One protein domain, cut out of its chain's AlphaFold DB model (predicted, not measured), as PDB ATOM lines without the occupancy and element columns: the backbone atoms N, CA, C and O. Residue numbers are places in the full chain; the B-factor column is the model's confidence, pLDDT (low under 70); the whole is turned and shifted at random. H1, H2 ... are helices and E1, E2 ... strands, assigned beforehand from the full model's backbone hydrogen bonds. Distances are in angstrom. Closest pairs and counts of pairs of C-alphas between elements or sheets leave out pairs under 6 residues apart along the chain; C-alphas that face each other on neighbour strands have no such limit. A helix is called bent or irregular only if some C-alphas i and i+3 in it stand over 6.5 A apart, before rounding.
ATOM      1  N   VAL A 230     -48.908  43.949-117.944       94.19
ATOM      2  CA  VAL A 230     -48.837  42.479-118.018       94.19
ATOM      3  C   VAL A 230     -47.984  42.049-119.211       94.19
ATOM      4  O   VAL A 230     -47.008  41.324-119.020       94.19
ATOM      5  N   HIS A 231     -48.254  42.581-120.407       96.50
ATOM      6  CA  HIS A 231     -47.473  42.311-121.618       96.50
ATOM      7  C   HIS A 231     -45.976  42.582-121.424       96.50
ATOM      8  O   HIS A 231     -45.130  41.726-121.701       96.50
ATOM      9  N   GLN A 232     -45.623  43.763-120.908       97.12
ATOM     10  CA  GLN A 232     -44.230  44.129-120.645       97.12
ATOM     11  C   GLN A 232     -43.581  43.185-119.627       97.12
ATOM     12  O   GLN A 232     -42.441  42.753-119.818       97.12
ATOM     13  N   PHE A 233     -44.301  42.841-118.561       97.25
ATOM     14  CA  PHE A 233     -43.806  41.951-117.519       97.25
ATOM     15  C   PHE A 233     -43.553  40.532-118.046       97.25
ATOM     16  O   PHE A 233     -42.447  40.008-117.884       97.25
ATOM     17  N   VAL A 234     -44.521  39.940-118.748       98.12
ATOM     18  CA  VAL A 234     -44.397  38.608-119.361       98.12
ATOM     19  C   VAL A 234     -43.284  38.597-120.406       98.12
ATOM     20  O   VAL A 234     -42.448  37.691-120.403       98.12
ATOM     21  N   THR A 235     -43.183  39.643-121.230       98.19
ATOM     22  CA  THR A 235     -42.089  39.810-122.201       98.19
ATOM     23  C   THR A 235     -40.722  39.761-121.516       98.19
ATOM     24  O   THR A 235     -39.831  39.029-121.960       98.19
ATOM     25  N   LEU A 236     -40.550  40.484-120.403       98.31
ATOM     26  CA  LEU A 236     -39.308  40.475-119.625       98.31
ATOM     27  C   LEU A 236     -39.026  39.103-118.995       98.31
ATOM     28  O   LEU A 236     -37.880  38.645-119.022       98.31
ATOM     29  N   LEU A 237     -40.043  38.420-118.458       98.38
ATOM     30  CA  LEU A 237     -39.897  37.075-117.891       98.38
ATOM     31  C   LEU A 237     -39.469  36.053-118.947       98.38
ATOM     32  O   LEU A 237     -38.545  35.268-118.713       98.38
ATOM     33  N   VAL A 238     -40.104  36.080-120.119       98.56
ATOM     34  CA  VAL A 238     -39.776  35.196-121.239       98.56
ATOM     35  C   VAL A 238     -38.376  35.494-121.772       98.56
ATOM     36  O   VAL A 238     -37.610  34.555-121.988       98.56
ATOM     37  N   ALA A 239     -38.002  36.768-121.940       98.25
ATOM     38  CA  ALA A 239     -36.657  37.161-122.369       98.25
ATOM     39  C   ALA A 239     -35.586  36.664-121.385       98.25
ATOM     40  O   ALA A 239     -34.655  35.965-121.783       98.25
ATOM     41  N   ARG A 240     -35.782  36.903-120.083       98.38
ATOM     42  CA  ARG A 240     -34.888  36.404-119.031       98.38
ATOM     43  C   ARG A 240     -34.766  34.879-119.050       98.38
ATOM     44  O   ARG A 240     -33.678  34.342-118.861       98.38
ATOM     45  N   ALA A 241     -35.870  34.164-119.256       98.44
ATOM     46  CA  ALA A 241     -35.855  32.708-119.332       98.44
ATOM     47  C   ALA A 241     -35.131  32.199-120.593       98.44
ATOM     48  O   ALA A 241     -34.414  31.199-120.524       98.44
ATOM     49  N   LYS A 242     -35.271  32.887-121.735       98.31
ATOM     50  CA  LYS A 242     -34.499  32.605-122.957       98.31
ATOM     51  C   LYS A 242     -33.001  32.771-122.711       98.31
ATOM     52  O   LYS A 242     -32.229  31.895-123.096       98.31
ATOM     53  N   ASP A 243     -32.601  33.840-122.033       98.12
ATOM     54  CA  ASP A 243     -31.201  34.093-121.680       98.12
ATOM     55  C   ASP A 243     -30.657  33.008-120.754       98.12
ATOM     56  O   ASP A 243     -29.654  32.377-121.079       98.12
ATOM     57  N   ALA A 244     -31.388  32.679-119.686       98.00
ATOM     58  CA  ALA A 244     -31.006  31.612-118.764       98.00
ATOM     59  C   ALA A 244     -30.888  30.239-119.451       98.00
ATOM     60  O   ALA A 244     -30.046  29.425-119.073       98.00
ATOM     61  N   PHE A 245     -31.731  29.957-120.449       96.94
ATOM     62  CA  PHE A 245     -31.605  28.747-121.258       96.94
ATOM     63  C   PHE A 245     -30.332  28.774-122.108       96.94
ATOM     64  O   PHE A 245     -29.564  27.817-122.072       96.94
ATOM     65  N   ARG A 246     -30.079  29.873-122.831       96.56
ATOM     66  CA  ARG A 246     -28.870  30.025-123.656       96.56
ATOM     67  C   ARG A 246     -27.600  29.904-122.819       96.56
ATOM     68  O   ARG A 246     -26.728  29.131-123.176       96.56
ATOM     69  N   GLU A 247     -27.518  30.579-121.679       96.56
ATOM     70  CA  GLU A 247     -26.347  30.516-120.791       96.56
ATOM     71  C   GLU A 247     -26.040  29.095-120.303       96.56
ATOM     72  O   GLU A 247     -24.878  28.720-120.176       96.56
ATOM     73  N   ARG A 248     -27.073  28.289-120.031       95.50
ATOM     74  CA  ARG A 248     -26.904  26.915-119.536       95.50
ATOM     75  C   ARG A 248     -26.635  25.901-120.643       95.50
ATOM     76  O   ARG A 248     -26.053  24.857-120.363       95.50
ATOM     77  N   PHE A 249     -27.116  26.170-121.855       94.88
ATOM     78  CA  PHE A 249     -27.274  25.148-122.889       94.88
ATOM     79  C   PHE A 249     -26.793  25.563-124.294       94.88
ATOM     80  O   PHE A 249     -27.038  24.826-125.246       94.88
ATOM     81  N   ALA A 250     -26.113  26.705-124.459       91.38
ATOM     82  CA  ALA A 250     -25.612  27.168-125.763       91.38
ATOM     83  C   ALA A 250     -24.640  26.178-126.426       91.38
ATOM     84  O   ALA A 250     -24.700  25.997-127.639       91.38
ATOM     85  N   LEU A 260     -31.793  15.743-122.644       93.75
ATOM     86  CA  LEU A 260     -32.913  16.640-122.365       93.75
ATOM     87  C   LEU A 260     -34.193  16.100-123.017       93.75
ATOM     88  O   LEU A 260     -35.250  16.095-122.398       93.75
ATOM     89  N   ALA A 261     -34.141  15.654-124.282       94.44
ATOM     90  CA  ALA A 261     -35.320  15.121-124.983       94.44
ATOM     91  C   ALA A 261     -35.887  13.862-124.313       94.44
ATOM     92  O   ALA A 261     -37.098  13.636-124.349       94.44
ATOM     93  N   ARG A 262     -35.030  13.056-123.681       96.06
ATOM     94  CA  ARG A 262     -35.451  11.933-122.843       96.06
ATOM     95  C   ARG A 262     -36.172  12.415-121.585       96.06
ATOM     96  O   ARG A 262     -37.245  11.889-121.296       96.06
ATOM     97  N   LEU A 263     -35.645  13.430-120.900       94.75
ATOM     98  CA  LEU A 263     -36.280  14.023-119.718       94.75
ATOM     99  C   LEU A 263     -37.644  14.647-120.040       94.75
ATOM    100  O   LEU A 263     -38.590  14.446-119.286       94.75
ATOM    101  N   ASP A 264     -37.783  15.325-121.182       96.12
ATOM    102  CA  ASP A 264     -39.071  15.861-121.642       96.12
ATOM    103  C   ASP A 264     -40.117  14.743-121.803       96.12
ATOM    104  O   ASP A 264     -41.245  14.882-121.336       96.12
ATOM    105  N   ARG A 265     -39.747  13.613-122.427       95.88
ATOM    106  CA  ARG A 265     -40.647  12.452-122.565       95.88
ATOM    107  C   ARG A 265     -41.008  11.842-121.216       95.88
ATOM    108  O   ARG A 265     -42.154  11.451-121.017       95.88
ATOM    109  N   GLN A 266     -40.045  11.764-120.301       95.25
ATOM    110  CA  GLN A 266     -40.283  11.254-118.956       95.25
ATOM    111  C   GLN A 266     -41.243  12.158-118.175       95.25
ATOM    112  O   GLN A 266     -42.149  11.641-117.535       95.25
ATOM    113  N   LEU A 267     -41.087  13.482-118.264       94.38
ATOM    114  CA  LEU A 267     -41.997  14.438-117.631       94.38
ATOM    115  C   LEU A 267     -43.427  14.275-118.159       94.38
ATOM    116  O   LEU A 267     -44.358  14.194-117.367       94.38
ATOM    117  N   VAL A 268     -43.598  14.178-119.481       95.19
ATOM    118  CA  VAL A 268     -44.915  13.942-120.097       95.19
ATOM    119  C   VAL A 268     -45.530  12.640-119.580       95.19
ATOM    120  O   VAL A 268     -46.687  12.634-119.180       95.19
ATOM    121  N   ALA A 269     -44.753  11.554-119.527       93.94
ATOM    122  CA  ALA A 269     -45.235  10.272-119.017       93.94
ATOM    123  C   ALA A 269     -45.607  10.324-117.524       93.94
ATOM    124  O   ALA A 269     -46.578   9.698-117.122       93.94
ATOM    125  N   GLN A 270     -44.858  11.075-116.711       93.62
ATOM    126  CA  GLN A 270     -45.138  11.250-115.281       93.62
ATOM    127  C   GLN A 270     -46.407  12.064-115.017       93.62
ATOM    128  O   GLN A 270     -47.086  11.807-114.030       93.62
ATOM    129  N   LEU A 271     -46.713  13.041-115.873       94.00
ATOM    130  CA  LEU A 271     -47.901  13.886-115.735       94.00
ATOM    131  C   LEU A 271     -49.143  13.300-116.420       94.00
ATOM    132  O   LEU A 271     -50.239  13.802-116.220       94.00
ATOM    133  N   ALA A 272     -49.001  12.233-117.211       89.44
ATOM    134  CA  ALA A 272     -50.124  11.621-117.924       89.44
ATOM    135  C   ALA A 272     -51.213  11.057-116.992       89.44
ATOM    136  O   ALA A 272     -52.339  10.859-117.433       89.44
ATOM    137  N   THR A 273     -50.879  10.787-115.727       86.12
ATOM    138  CA  THR A 273     -51.809  10.261-114.717       86.12
ATOM    139  C   THR A 273     -52.247  11.315-113.698       86.12
ATOM    140  O   THR A 273     -52.920  10.970-112.735       86.12
ATOM    141  N   THR A 274     -51.829  12.577-113.840       89.88
ATOM    142  CA  THR A 274     -52.202  13.659-112.914       89.88
ATOM    143  C   THR A 274     -53.276  14.543-113.532       89.88
ATOM    144  O   THR A 274     -53.135  14.954-114.680       89.88
ATOM    145  N   ARG A 275     -54.322  14.876-112.767       89.69
ATOM    146  CA  ARG A 275     -55.406  15.769-113.211       89.69
ATOM    147  C   ARG A 275     -55.137  17.246-112.904       89.69
ATOM    148  O   ARG A 275     -55.606  18.113-113.625       89.69
ATOM    149  N   ASP A 276     -54.329  17.553-111.892       93.44
ATOM    150  CA  ASP A 276     -54.000  18.930-111.485       93.44
ATOM    151  C   ASP A 276     -52.886  19.574-112.335       93.44
ATOM    152  O   ASP A 276     -52.536  20.745-112.142       93.44
ATOM    153  N   ARG A 277     -52.261  18.808-113.247       96.06
ATOM    154  CA  ARG A 277     -51.073  19.224-114.008       96.06
ATOM    155  C   ARG A 277     -51.011  18.595-115.387       96.06
ATOM    156  O   ARG A 277     -51.259  17.409-115.550       96.06
ATOM    157  N   ILE A 278     -50.527  19.368-116.355       96.56
ATOM    158  CA  ILE A 278     -50.288  18.904-117.723       96.56
ATOM    159  C   ILE A 278     -48.963  19.441-118.275       96.56
ATOM    160  O   ILE A 278     -48.512  20.541-117.940       96.56
ATOM    161  N   ALA A 279     -48.308  18.641-119.118       97.38
ATOM    162  CA  ALA A 279     -47.105  19.055-119.827       97.38
ATOM    163  C   ALA A 279     -47.463  19.920-121.047       97.38
ATOM    164  O   ALA A 279     -48.195  19.477-121.929       97.38
ATOM    165  N   VAL A 280     -46.907  21.129-121.127       97.50
ATOM    166  CA  VAL A 280     -47.088  22.042-122.272       97.50
ATOM    167  C   VAL A 280     -45.750  22.596-122.745       97.50
ATOM    168  O   VAL A 280     -44.790  22.702-121.976       97.50
ATOM    169  N   ARG A 281     -45.653  22.981-124.022       98.06
ATOM    170  CA  ARG A 281     -44.415  23.562-124.559       98.06
ATOM    171  C   ARG A 281     -44.150  24.933-123.942       98.06
ATOM    172  O   ARG A 281     -44.985  25.823-123.981       98.06
ATOM    173  N   CYS A 282     -42.940  25.118-123.429       98.44
ATOM    174  CA  CYS A 282     -42.499  26.381-122.860       98.44
ATOM    175  C   CYS A 282     -42.346  27.465-123.948       98.44
ATOM    176  O   CYS A 282     -41.578  27.249-124.892       98.44
ATOM    177  N   PRO A 283     -42.942  28.660-123.789       98.44
ATOM    178  CA  PRO A 283     -42.834  29.745-124.774       98.44
ATOM    179  C   PRO A 283     -41.422  30.360-124.855       98.44
ATOM    180  O   PRO A 283     -41.076  31.032-125.827       98.44
ATOM    181  N   ALA A 284     -40.569  30.121-123.852       98.19
ATOM    182  CA  ALA A 284     -39.189  30.603-123.851       98.19
ATOM    183  C   ALA A 284     -38.209  29.642-124.546       98.19
ATOM    184  O   ALA A 284     -37.440  30.069-125.400       98.19
ATOM    185  N   CYS A 285     -38.206  28.361-124.167       97.56
ATOM    186  CA  CYS A 285     -37.182  27.397-124.604       97.56
ATOM    187  C   CYS A 285     -37.727  26.216-125.420       97.56
ATOM    188  O   CYS A 285     -36.959  25.337-125.796       97.56
ATOM    189  N   HIS A 286     -39.043  26.160-125.654       96.94
ATOM    190  CA  HIS A 286     -39.749  25.107-126.400       96.94
ATOM    191  C   HIS A 286     -39.643  23.681-125.834       96.94
ATOM    192  O   HIS A 286     -40.166  22.741-126.431       96.94
ATOM    193  N   ARG A 287     -39.017  23.520-124.663       96.69
ATOM    194  CA  ARG A 287     -39.010  22.281-123.873       96.69
ATOM    195  C   ARG A 287     -40.329  22.086-123.137       96.69
ATOM    196  O   ARG A 287     -41.109  23.032-123.017       96.69
ATOM    197  N   GLN A 288     -40.558  20.890-122.612       97.94
ATOM    198  CA  GLN A 288     -41.738  20.615-121.792       97.94
ATOM    199  C   GLN A 288     -41.681  21.375-120.457       97.94
ATOM    200  O   GLN A 288     -40.716  21.278-119.695       97.94
ATOM    201  N   GLY A 289     -42.717  22.166-120.195       97.81
ATOM    202  CA  GLY A 289     -43.009  22.801-118.916       97.81
ATOM    203  C   GLY A 289     -44.271  22.213-118.293       97.81
ATOM    204  O   GLY A 289     -44.956  21.404-118.908       97.81
ATOM    205  N   ILE A 290     -44.553  22.617-117.061       98.31
ATOM    206  CA  ILE A 290     -45.680  22.129-116.270       98.31
ATOM    207  C   ILE A 290     -46.680  23.268-116.149       98.31
ATOM    208  O   ILE A 290     -46.347  24.317-115.594       98.31
ATOM    209  N   LEU A 291     -47.876  23.053-116.675       98.06
ATOM    210  CA  LEU A 291     -49.043  23.875-116.410       98.06
ATOM    211  C   LEU A 291     -49.821  23.216-115.266       98.06
ATOM    212  O   LEU A 291     -49.942  21.993-115.238       98.06
ATOM    213  N   SER A 292     -50.257  23.992-114.281       96.44
ATOM    214  CA  SER A 292     -50.914  23.504-113.064       96.44
ATOM    215  C   SER A 292     -52.140  24.348-112.751       96.44
ATOM    216  O   SER A 292     -52.187  25.527-113.111       96.44
ATOM    217  N   GLY A 293     -53.117  23.739-112.090       93.81
ATOM    218  CA  GLY A 293     -54.386  24.378-111.780       93.81
ATOM    219  C   GLY A 293     -55.308  23.476-110.978       93.81
ATOM    220  O   GLY A 293     -54.877  22.456-110.443       93.81
ATOM    221  N   SER A 294     -56.577  23.862-110.917       90.38
ATOM    222  CA  SER A 294     -57.615  23.055-110.274       90.38
ATOM    223  C   SER A 294     -58.358  22.255-111.348       90.38
ATOM    224  O   SER A 294     -58.849  22.871-112.300       90.38
ATOM    225  N   PRO A 295     -58.401  20.915-111.260       91.31
ATOM    226  CA  PRO A 295     -59.275  20.128-112.113       91.31
ATOM    227  C   PRO A 295     -60.735  20.348-111.705       91.31
ATOM    228  O   PRO A 295     -61.028  20.671-110.553       91.31
ATOM    229  N   ASP A 296     -61.636  20.193-112.663       89.50
ATOM    230  CA  ASP A 296     -63.079  20.272-112.463       89.50
ATOM    231  C   ASP A 296     -63.790  19.412-113.514       89.50
ATOM    232  O   ASP A 296     -63.214  19.092-114.564       89.50
ATOM    233  N   LEU A 297     -65.040  19.051-113.247       88.69
ATOM    234  CA  LEU A 297     -65.868  18.268-114.151       88.69
ATOM    235  C   LEU A 297     -66.865  19.165-114.881       88.69
ATOM    236  O   LEU A 297     -67.742  19.792-114.289       88.69
ATOM    237  N   ILE A 298     -66.772  19.173-116.210       86.81
ATOM    238  CA  ILE A 298     -67.815  19.735-117.062       86.81
ATOM    239  C   ILE A 298     -68.715  18.591-117.510       86.81
ATOM    240  O   ILE A 298     -68.317  17.735-118.299       86.81
ATOM    241  N   PHE A 299     -69.935  18.584-116.988       83.75
ATOM    242  CA  PHE A 299     -70.972  17.636-117.370       83.75
ATOM    243  C   PHE A 299     -71.556  18.031-118.729       83.75
ATOM    244  O   PHE A 299     -71.948  19.185-118.927       83.75
ATOM    245  N   GLU A 300     -71.609  17.084-119.664       80.94
ATOM    246  CA  GLU A 300     -72.325  17.285-120.924       80.94
ATOM    247  C   GLU A 300     -73.841  17.267-120.670       80.94
ATOM    248  O   GLU A 300     -74.304  16.681-119.686       80.94
ATOM    249  N   ASP A 301     -74.605  17.952-121.530       65.25
ATOM    250  CA  ASP A 301     -76.046  18.152-121.360       65.25
ATOM    251  C   ASP A 301     -76.765  16.849-120.992       65.25
ATOM    252  O   ASP A 301     -76.688  15.826-121.671       65.25
ATOM    253  N   VAL A 302     -77.475  16.923-119.870       63.00
ATOM    254  CA  VAL A 302     -78.123  15.786-119.236       63.00
ATOM    255  C   VAL A 302     -79.489  15.596-119.878       63.00
ATOM    256  O   VAL A 302     -80.371  16.452-119.722       63.00
ATOM    257  N   ASP A 303     -79.700  14.473-120.562       68.00
ATOM    258  CA  ASP A 303     -81.044  14.093-120.981       68.00
ATOM    259  C   ASP A 303     -81.867  13.817-119.718       68.00
ATOM    260  O   ASP A 303     -81.673  12.843-118.986       68.00
ATOM    261  N   ALA A 304     -82.781  14.739-119.421       71.62
ATOM    262  CA  ALA A 304     -83.697  14.592-118.309       71.62
ATOM    263  C   ALA A 304     -84.958  13.876-118.796       71.62
ATOM    264  O   ALA A 304     -85.751  14.459-119.541       71.62
ATOM    265  N   TYR A 305     -85.180  12.649-118.336       79.50
ATOM    266  CA  TYR A 305     -86.437  11.934-118.550       79.50
ATOM    267  C   TYR A 305     -87.258  11.902-117.267       79.50
ATOM    268  O   TYR A 305     -86.756  12.099-116.163       79.50
ATOM    269  N   VAL A 306     -88.561  11.710-117.421       82.38
ATOM    270  CA  VAL A 306     -89.478  11.505-116.304       82.38
ATOM    271  C   VAL A 306     -89.920  10.054-116.374       82.38
ATOM    272  O   VAL A 306     -90.370   9.614-117.433       82.38
ATOM    273  N   ASP A 307     -89.744   9.307-115.289       85.44
ATOM    274  CA  ASP A 307     -90.200   7.922-115.230       85.44
ATOM    275  C   ASP A 307     -91.732   7.822-115.134       85.44
ATOM    276  O   ASP A 307     -92.471   8.812-115.091       85.44
ATOM    277  N   GLU A 308     -92.229   6.590-115.090       89.12
ATOM    278  CA  GLU A 308     -93.656   6.293-114.957       89.12
ATOM    279  C   GLU A 308     -94.291   6.784-113.642       89.12
ATOM    280  O   GLU A 308     -95.518   6.838-113.532       89.12
ATOM    281  N   HIS A 309     -93.485   7.176-112.653       88.56
ATOM    282  CA  HIS A 309     -93.925   7.705-111.364       88.56
ATOM    283  C   HIS A 309     -93.855   9.234-111.289       88.56
ATOM    284  O   HIS A 309     -94.191   9.818-110.257       88.56
ATOM    285  N   GLY A 310     -93.471   9.905-112.378       84.31
ATOM    286  CA  GLY A 310     -93.314  11.354-112.389       84.31
ATOM    287  C   GLY A 310     -91.989  11.828-111.785       84.31
ATOM    288  O   GLY A 310     -91.818  13.034-111.593       84.31
ATOM    289  N   VAL A 311     -91.054  10.918-111.489       81.56
ATOM    290  CA  VAL A 311     -89.728  11.259-110.969       81.56
ATOM    291  C   VAL A 311     -88.840  11.651-112.138       81.56
ATOM    292  O   VAL A 311     -88.715  10.927-113.124       81.56
ATOM    293  N   ARG A 312     -88.242  12.840-112.049       73.94
ATOM    294  CA  ARG A 312     -87.332  13.348-113.071       73.94
ATOM    295  C   ARG A 312     -85.937  12.792-112.814       73.94
ATOM    296  O   ARG A 312     -85.279  13.214-111.869       73.94
ATOM    297  N   HIS A 313     -85.505  11.885-113.675       75.88
ATOM    298  CA  HIS A 313     -84.155  11.341-113.693       75.88
ATOM    299  C   HIS A 313     -83.259  12.189-114.589       75.88
ATOM    300  O   HIS A 313     -83.721  12.879-115.504       75.88
ATOM    301  N   ARG A 314     -81.969  12.163-114.284       68.44
ATOM    302  CA  ARG A 314     -80.912  12.857-115.013       68.44
ATOM    303  C   ARG A 314     -79.835  11.827-115.311       68.44
ATOM    304  O   ARG A 314     -79.058  11.500-114.422       68.44
ATOM    305  N   ASP A 315     -79.806  11.330-116.542       70.81
ATOM    306  CA  ASP A 315     -78.710  10.467-116.975       70.81
ATOM    307  C   ASP A 315     -77.557  11.363-117.412       70.81
ATOM    308  O   ASP A 315     -77.596  11.989-118.472       70.81
ATOM    309  N   VAL A 316     -76.534  11.462-116.564       66.31
ATOM    310  CA  VAL A 316     -75.261  12.071-116.949       66.31
ATOM    311  C   VAL A 316     -74.624  11.154-117.988       66.31
ATOM    312  O   VAL A 316     -74.080  10.103-117.658       66.31
ATOM    313  N   VAL A 317     -74.742  11.531-119.263       69.75
ATOM    314  CA  VAL A 317     -74.244  10.727-120.394       69.75
ATOM    315  C   VAL A 317     -72.714  10.768-120.473       69.75
ATOM    316  O   VAL A 317     -72.087   9.820-120.946       69.75
ATOM    317  N   GLY A 318     -72.104  11.832-119.954       81.44
ATOM    318  CA  GLY A 318     -70.661  11.980-119.862       81.44
ATOM    319  C   GLY A 318     -70.265  13.218-119.066       81.44
ATOM    320  O   GLY A 318     -71.020  14.187-118.960       81.44
ATOM    321  N   ALA A 319     -69.061  13.175-118.513       88.44
ATOM    322  CA  ALA A 319     -68.382  14.343-117.981       88.44
ATOM    323  C   ALA A 319     -66.972  14.397-118.571       88.44
ATOM    324  O   ALA A 319     -66.345  13.362-118.817       88.44
ATOM    325  N   THR A 320     -66.482  15.609-118.796       91.62
ATOM    326  CA  THR A 320     -65.127  15.879-119.270       91.62
ATOM    327  C   THR A 320     -64.363  16.575-118.159       91.62
ATOM    328  O   THR A 320     -64.812  17.591-117.629       91.62
ATOM    329  N   ALA A 321     -63.196  16.037-117.812       91.50
ATOM    330  CA  ALA A 321     -62.303  16.674-116.861       91.50
ATOM    331  C   ALA A 321     -61.588  17.846-117.546       91.50
ATOM    332  O   ALA A 321     -60.920  17.666-118.572       91.50
ATOM    333  N   VAL A 322     -61.702  19.035-116.962       92.44
ATOM    334  CA  VAL A 322     -61.071  20.265-117.445       92.44
ATOM    335  C   VAL A 322     -60.123  20.808-116.383       92.44
ATOM    336  O   VAL A 322     -60.482  20.951-115.222       92.44
ATOM    337  N   LEU A 323     -58.896  21.131-116.786       92.69
ATOM    338  CA  LEU A 323     -57.926  21.824-115.948       92.69
ATOM    339  C   LEU A 323     -58.122  23.334-116.080       92.69
ATOM    340  O   LEU A 323     -57.805  23.900-117.131       92.69
ATOM    341  N   PHE A 324     -58.546  23.996-115.004       91.44
ATOM    342  CA  PHE A 324     -58.496  25.452-114.890       91.44
ATOM    343  C   PHE A 324     -57.106  25.881-114.414       91.44
ATOM    344  O   PHE A 324     -56.819  25.944-113.215       91.44
ATOM    345  N   ALA A 325     -56.213  26.114-115.374       94.25
ATOM    346  CA  ALA A 325     -54.814  26.429-115.133       94.25
ATOM    347  C   ALA A 325     -54.616  27.855-114.604       94.25
ATOM    348  O   ALA A 325     -55.117  28.827-115.171       94.25
ATOM    349  N   ASP A 326     -53.803  27.982-113.556       93.69
ATOM    350  CA  ASP A 326     -53.460  29.266-112.937       93.69
ATOM    351  C   ASP A 326     -51.946  29.497-112.815       93.69
ATOM    352  O   ASP A 326     -51.510  30.594-112.472       93.69
ATOM    353  N   THR A 327     -51.123  28.483-113.090       96.50
ATOM    354  CA  THR A 327     -49.677  28.559-112.887       96.50
ATOM    355  C   THR A 327     -48.936  27.779-113.964       96.50
ATOM    356  O   THR A 327     -49.266  26.635-114.259       96.50
ATOM    357  N   PHE A 328     -47.854  28.351-114.495       98.44
ATOM    358  CA  PHE A 328     -46.916  27.646-115.370       98.44
ATOM    359  C   PHE A 328     -45.494  27.691-114.809       98.44
ATOM    360  O   PHE A 328     -45.022  28.726-114.327       98.44
ATOM    361  N   ARG A 329     -44.767  26.576-114.922       98.38
ATOM    362  CA  ARG A 329     -43.347  26.483-114.573       98.38
ATOM    363  C   ARG A 329     -42.575  25.628-115.572       98.38
ATOM    364  O   ARG A 329     -42.845  24.444-115.735       98.38
ATOM    365  N   CYS A 330     -41.500  26.176-116.135       98.31
ATOM    366  CA  CYS A 330     -40.537  25.401-116.915       98.31
ATOM    367  C   CYS A 330     -39.351  24.942-116.043       98.31
ATOM    368  O   CYS A 330     -38.635  25.794-115.504       98.31
ATOM    369  N   PRO A 331     -39.082  23.627-115.917       97.19
ATOM    370  CA  PRO A 331     -37.938  23.131-115.150       97.19
ATOM    371  C   PRO A 331     -36.591  23.413-115.833       97.19
ATOM    372  O   PRO A 331     -35.575  23.489-115.147       97.19
ATOM    373  N   VAL A 332     -36.575  23.611-117.155       96.69
ATOM    374  CA  VAL A 332     -35.340  23.768-117.939       96.69
ATOM    375  C   VAL A 332     -34.820  25.210-117.893       96.69
ATOM    376  O   VAL A 332     -33.727  25.474-117.388       96.69
ATOM    377  N   CYS A 333     -35.616  26.168-118.377       97.88
ATOM    378  CA  CYS A 333     -35.232  27.584-118.414       97.88
ATOM    379  C   CYS A 333     -35.615  28.366-117.148       97.88
ATOM    380  O   CYS A 333     -35.153  29.486-116.948       97.88
ATOM    381  N   GLY A 334     -36.453  27.792-116.279       97.94
ATOM    382  CA  GLY A 334     -36.892  28.432-115.040       97.94
ATOM    383  C   GLY A 334     -38.013  29.464-115.197       97.94
ATOM    384  O   GLY A 334     -38.324  30.121-114.205       97.94
ATOM    385  N   LEU A 335     -38.623  29.605-116.385       98.50
ATOM    386  CA  LEU A 335     -39.790  30.474-116.589       98.50
ATOM    387  C   LEU A 335     -40.900  30.111-115.596       98.50
ATOM    388  O   LEU A 335     -41.209  28.930-115.423       98.50
ATOM    389  N   ARG A 336     -41.482  31.125-114.956       98.44
ATOM    390  CA  ARG A 336     -42.648  31.007-114.078       98.44
ATOM    391  C   ARG A 336     -43.657  32.066-114.487       98.44
ATOM    392  O   ARG A 336     -43.259  33.222-114.582       98.44
ATOM    393  N   LEU A 337     -44.900  31.659-114.696       98.25
ATOM    394  CA  LEU A 337     -46.037  32.540-114.961       98.25
ATOM    395  C   LEU A 337     -47.135  32.222-113.947       98.25
ATOM    396  O   LEU A 337     -47.250  31.069-113.512       98.25
ATOM    397  N   ARG A 338     -47.883  33.238-113.528       95.69
ATOM    398  CA  ARG A 338     -48.891  33.158-112.469       95.69
ATOM    399  C   ARG A 338     -50.151  33.919-112.853       95.69
ATOM    400  O   ARG A 338     -50.096  35.074-113.252       95.69
ATOM    401  N   GLY A 339     -51.288  33.298-112.592       90.88
ATOM    402  CA  GLY A 339     -52.599  33.821-112.926       90.88
ATOM    403  C   GLY A 339     -52.927  33.688-114.410       90.88
ATOM    404  O   GLY A 339     -52.059  33.519-115.263       90.88
ATOM    405  N   GLN A 340     -54.219  33.798-114.696       91.25
ATOM    406  CA  GLN A 340     -54.791  33.663-116.032       91.25
ATOM    407  C   GLN A 340     -54.174  34.646-117.045       91.25
ATOM    408  O   GLN A 340     -53.859  34.257-118.161       91.25
ATOM    409  N   GLU A 341     -53.928  35.893-116.638       92.44
ATOM    410  CA  GLU A 341     -53.448  36.945-117.544       92.44
ATOM    411  C   GLU A 341     -52.017  36.706-118.034       92.44
ATOM    412  O   GLU A 341     -51.736  36.872-119.216       92.44
ATOM    413  N   GLU A 342     -51.107  36.287-117.147       96.94
ATOM    414  CA  GLU A 342     -49.730  35.977-117.547       96.94
ATOM    415  C   GLU A 342     -49.667  34.730-118.439       96.94
ATOM    416  O   GLU A 342     -48.777  34.624-119.283       96.94
ATOM    417  N   LEU A 343     -50.590  33.780-118.239       97.25
ATOM    418  CA  LEU A 343     -50.712  32.581-119.065       97.25
ATOM    419  C   LEU A 343     -51.238  32.919-120.463       97.25
ATOM    420  O   LEU A 343     -50.599  32.545-121.444       97.25
ATOM    421  N   GLU A 344     -52.336  33.669-120.557       96.06
ATOM    422  CA  GLU A 344     -52.934  34.090-121.832       96.06
ATOM    423  C   GLU A 344     -51.984  34.966-122.648       96.06
ATOM    424  O   GLU A 344     -51.801  34.734-123.840       96.06
ATOM    425  N   GLU A 345     -51.303  35.916-122.001       97.69
ATOM    426  CA  GLU A 345     -50.287  36.757-122.642       97.69
ATOM    427  C   GLU A 345     -49.105  35.933-123.186       97.69
ATOM    428  O   GLU A 345     -48.460  36.305-124.165       97.69
ATOM    429  N   ALA A 346     -48.820  34.784-122.570       98.00
ATOM    430  CA  ALA A 346     -47.804  33.846-123.028       98.00
ATOM    431  C   ALA A 346     -48.334  32.783-124.009       98.00
ATOM    432  O   ALA A 346     -47.599  31.834-124.303       98.00
ATOM    433  N   ASP A 347     -49.567  32.939-124.505       97.56
ATOM    434  CA  ASP A 347     -50.262  32.010-125.408       97.56
ATOM    435  C   ASP A 347     -50.412  30.595-124.812       97.56
ATOM    436  O   ASP A 347     -50.254  29.572-125.483       97.56
ATOM    437  N   LEU A 348     -50.670  30.524-123.503       97.44
ATOM    438  CA  LEU A 348     -50.980  29.291-122.782       97.44
ATOM    439  C   LEU A 348     -52.470  29.263-122.433       97.44
ATOM    440  O   LEU A 348     -52.988  30.185-121.804       97.44
ATOM    441  N   SER A 349     -53.156  28.183-122.809       95.44
ATOM    442  CA  SER A 349     -54.568  27.979-122.476       95.44
ATOM    443  C   SER A 349     -54.783  27.916-120.963       95.44
ATOM    444  O   SER A 349     -53.971  27.358-120.230       95.44
ATOM    445  N   THR A 350     -55.900  28.470-120.501       93.50
ATOM    446  CA  THR A 350     -56.268  28.544-119.075       93.50
ATOM    447  C   THR A 350     -57.400  27.592-118.704       93.50
ATOM    448  O   THR A 350     -57.616  27.326-117.529       93.50
ATOM    449  N   ALA A 351     -58.061  27.010-119.705       92.06
ATOM    450  CA  ALA A 351     -58.947  25.863-119.577       92.06
ATOM    451  C   ALA A 351     -58.495  24.801-120.589       92.06
ATOM    452  O   ALA A 351     -58.429  25.088-121.786       92.06
ATOM    453  N   LEU A 352     -58.127  23.610-120.115       94.25
ATOM    454  CA  LEU A 352     -57.699  22.502-120.972       94.25
ATOM    455  C   LEU A 352     -58.509  21.253-120.671       94.25
ATOM    456  O   LEU A 352     -58.521  20.787-119.536       94.25
ATOM    457  N   GLU A 353     -59.114  20.672-121.698       93.38
ATOM    458  CA  GLU A 353     -59.697  19.337-121.604       93.38
ATOM    459  C   GLU A 353     -58.579  18.308-121.403       93.38
ATOM    460  O   GLU A 353     -57.659  18.185-122.216       93.38
ATOM    461  N   ILE A 354     -58.648  17.582-120.290       92.81
ATOM    462  CA  ILE A 354     -57.686  16.533-119.933       92.81
ATOM    463  C   ILE A 354     -58.145  15.187-120.511       92.81
ATOM    464  O   ILE A 354     -57.331  14.309-120.794       92.81
ATOM    465  N   GLY A 355     -59.456  15.030-120.709       91.38
ATOM    466  CA  GLY A 355     -60.088  13.835-121.252       91.38
ATOM    467  C   GLY A 355     -61.420  13.538-120.563       91.38
ATOM    468  O   GLY A 355     -61.866  14.330-119.730       91.38
ATOM    469  N   PRO A 356     -62.047  12.391-120.871       91.06
ATOM    470  CA  PRO A 356     -63.253  11.972-120.171       91.06
ATOM    471  C   PRO A 356     -62.979  11.820-118.670       91.06
ATOM    472  O   PRO A 356     -61.871  11.447-118.249       91.06
ATOM    473  N   ALA A 357     -63.998  12.119-117.875       88.69
ATOM    474  CA  ALA A 357     -64.010  11.816-116.456       88.69
ATOM    475  C   ALA A 357     -63.936  10.293-116.261       88.69
ATOM    476  O   ALA A 357     -64.563   9.522-116.994       88.69
ATOM    477  N   VAL A 358     -63.139   9.859-115.294       88.31
ATOM    478  CA  VAL A 358     -63.069   8.473-114.821       88.31
ATOM    479  C   VAL A 358     -63.707   8.394-113.441       88.31
ATOM    480  O   VAL A 358     -63.888   9.422-112.805       88.31
ATOM    481  N   LEU A 359     -64.030   7.183-112.976       84.62
ATOM    482  CA  LEU A 359     -64.704   6.964-111.689       84.62
ATOM    483  C   LEU A 359     -64.031   7.722-110.527       84.62
ATOM    484  O   LEU A 359     -64.723   8.373-109.759       84.62
ATOM    485  N   GLU A 360     -62.695   7.716-110.477       84.19
ATOM    486  CA  GLU A 360     -61.895   8.421-109.461       84.19
ATOM    487  C   GLU A 360     -62.166   9.937-109.431       84.19
ATOM    488  O   GLU A 360     -62.130  10.536-108.367       84.19
ATOM    489  N   ASP A 361     -62.494  10.566-110.570       83.56
ATOM    490  CA  ASP A 361     -62.807  12.002-110.599       83.56
ATOM    491  C   ASP A 361     -64.178  12.312-109.960       83.56
ATOM    492  O   ASP A 361     -64.442  13.457-109.601       83.56
ATOM    493  N   PHE A 362     -65.063  11.315-109.845       81.56
ATOM    494  CA  PHE A 362     -66.367  11.454-109.185       81.56
ATOM    495  C   PHE A 362     -66.289  11.173-107.682       81.56
ATOM    496  O   PHE A 362     -67.106  11.707-106.936       81.56
ATOM    497  N   GLU A 363     -65.310  10.384-107.225       80.38
ATOM    498  CA  GLU A 363     -65.118  10.088-105.796       80.38
ATOM    499  C   GLU A 363     -64.877  11.378-104.990       80.38
ATOM    500  O   GLU A 363     -65.434  11.536-103.906       80.38
ATOM    501  N   ASP A 364     -64.162  12.353-105.570       70.25
ATOM    502  CA  ASP A 364     -63.950  13.683-104.972       70.25
ATOM    503  C   ASP A 364     -65.256  14.501-104.810       70.25
ATOM    504  O   ASP A 364     -65.292  15.457-104.032       70.25
ATOM    505  N   TYR A 365     -66.334  14.147-105.524       68.31
ATOM    506  CA  TYR A 365     -67.652  14.787-105.394       68.31
ATOM    507  C   TYR A 365     -68.575  14.070-104.406       68.31
ATOM    508  O   TYR A 365     -69.387  14.731-103.761       68.31
ATOM    509  N   GLU A 366     -68.479  12.745-104.291       60.81
ATOM    510  CA  GLU A 366     -69.380  11.954-103.438       60.81
ATOM    511  C   GLU A 366     -69.111  12.156-101.937       60.81
ATOM    512  O   GLU A 366     -70.031  12.036-101.126       60.81
ATOM    513  N   ASP A 367     -67.889  12.547-101.557       55.09
ATOM    514  CA  ASP A 367     -67.504  12.750-100.150       55.09
ATOM    515  C   ASP A 367     -68.199  13.966 -99.496       55.09
ATOM    516  O   ASP A 367     -68.202  14.108 -98.276       55.09
ATOM    517  N   TYR A 368     -68.840  14.843-100.280       53.94
ATOM    518  CA  TYR A 368     -69.573  15.997 -99.743       53.94
ATOM    519  C   TYR A 368     -70.980  15.667 -99.219       53.94
ATOM    520  O   TYR A 368     -71.498  16.433 -98.406       53.94
TER     521      TYR A 368
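What this domain is: This is residues 230 to 250 and 260 to 368 of the 385 residues of an uncharacterized protein of Geodermatophilus sp. DSM 45219 (UniProt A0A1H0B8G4). A strongly twisted antiparallel sheet, built on the two long bent strands E2 and E5, runs out into a narrow arm tipped by the small hairpin E3 and E4, whose residues 303 to 315 stick out at one end. Around the sheet's other end, H2 covers one face and H3 the opposite face, and H1 stands at the far end, only grazing the sheet. The printed part has 130 residues, with four named helices and seven named strands in the order H1 H2 E1 E2 E3 E4 E5 E6 H3 E7 H4, and its class is mixed, helices and strands. The five-strand sheet is branched at E5. The whole is loose, with a radius of gyration of the C-alphas of 19.5 A, and it spans 72 by 33 by 23 A, the arm adding to the length.

How they stand to each other: Start at E5, residues 319 to 329, which bends by 68 degrees at residue 326. On one side of it find E2, residues 288 to 299, antiparallel at 149 degrees, with N 296 and O 322 2.9 A apart, within hydrogen-bond range. On the other side are E7, residues 351 to 356, with N 323 and O 352 at 2.8 A, and E6, residues 336 to 338, with N 328 and O 337 at 3.0 A; both are antiparallel to E5. E1, residues 277 to 281, forms a hairpin with E2, with N 289 and O 280 at 2.8 A. H2, residues 260 to 271, is on the sheet over E1 and E2 at a height of 9.2 A, and the C-alphas of Asp 264 and Gln 288 are the closest of H2 and E2, 5.5 A apart. On the opposite face H3, residues 339 to 345, stands up from the sheet over E5; the closest C-alphas, of Asp 326 and Gly 339, are 4.6 A apart. H1, residues 230 to 249, touches H3 with residues 230 to 234 alone, about perpendicular at 80 degrees; the closest C-alphas are those of Val 234 and Glu 342, 6.2 A. H4, residues 359 to 366, only grazes the sheet with residues 361 to 365. E3, residues 303 to 306, and E4, residues 312 to 315, form a hairpin with N 313 and O 305 at 2.8 A. Every O i to N i+4 pair is within hydrogen-bond range in H1, H2 and H3, but 2 of 4 in H4.

Where its parts are: Find C-alpha 230 at (-48.837, 42.479, -118.018); from there H1 runs 28.1 A to C-alpha 249. E2 runs 29.7 A to C-alpha 299 at (-70.972, 17.636, -117.370), and E5 runs 28.0 A. H2 is 16.6 A long, E7 14.6 A, E1 13.2 A, H4 10.7 A, H3 10.4 A, E3 10.0 A, E4 9.9 A and E6 6.8 A; H4 ends at C-alpha 366 at (-69.380, 11.954, -103.438).

The domain as a whole: The two C-alphas farthest apart, of Ala 250 and His 309, are 72.5 A apart. Residues 251 to 259 are cut out, and C-alphas 250 and 260 are 13.3 A apart across the cut. Of the links that are printed whole, none is long. Confidence is under 70 at residues 301 to 303, 314, 316 to 317 and 365 to 368.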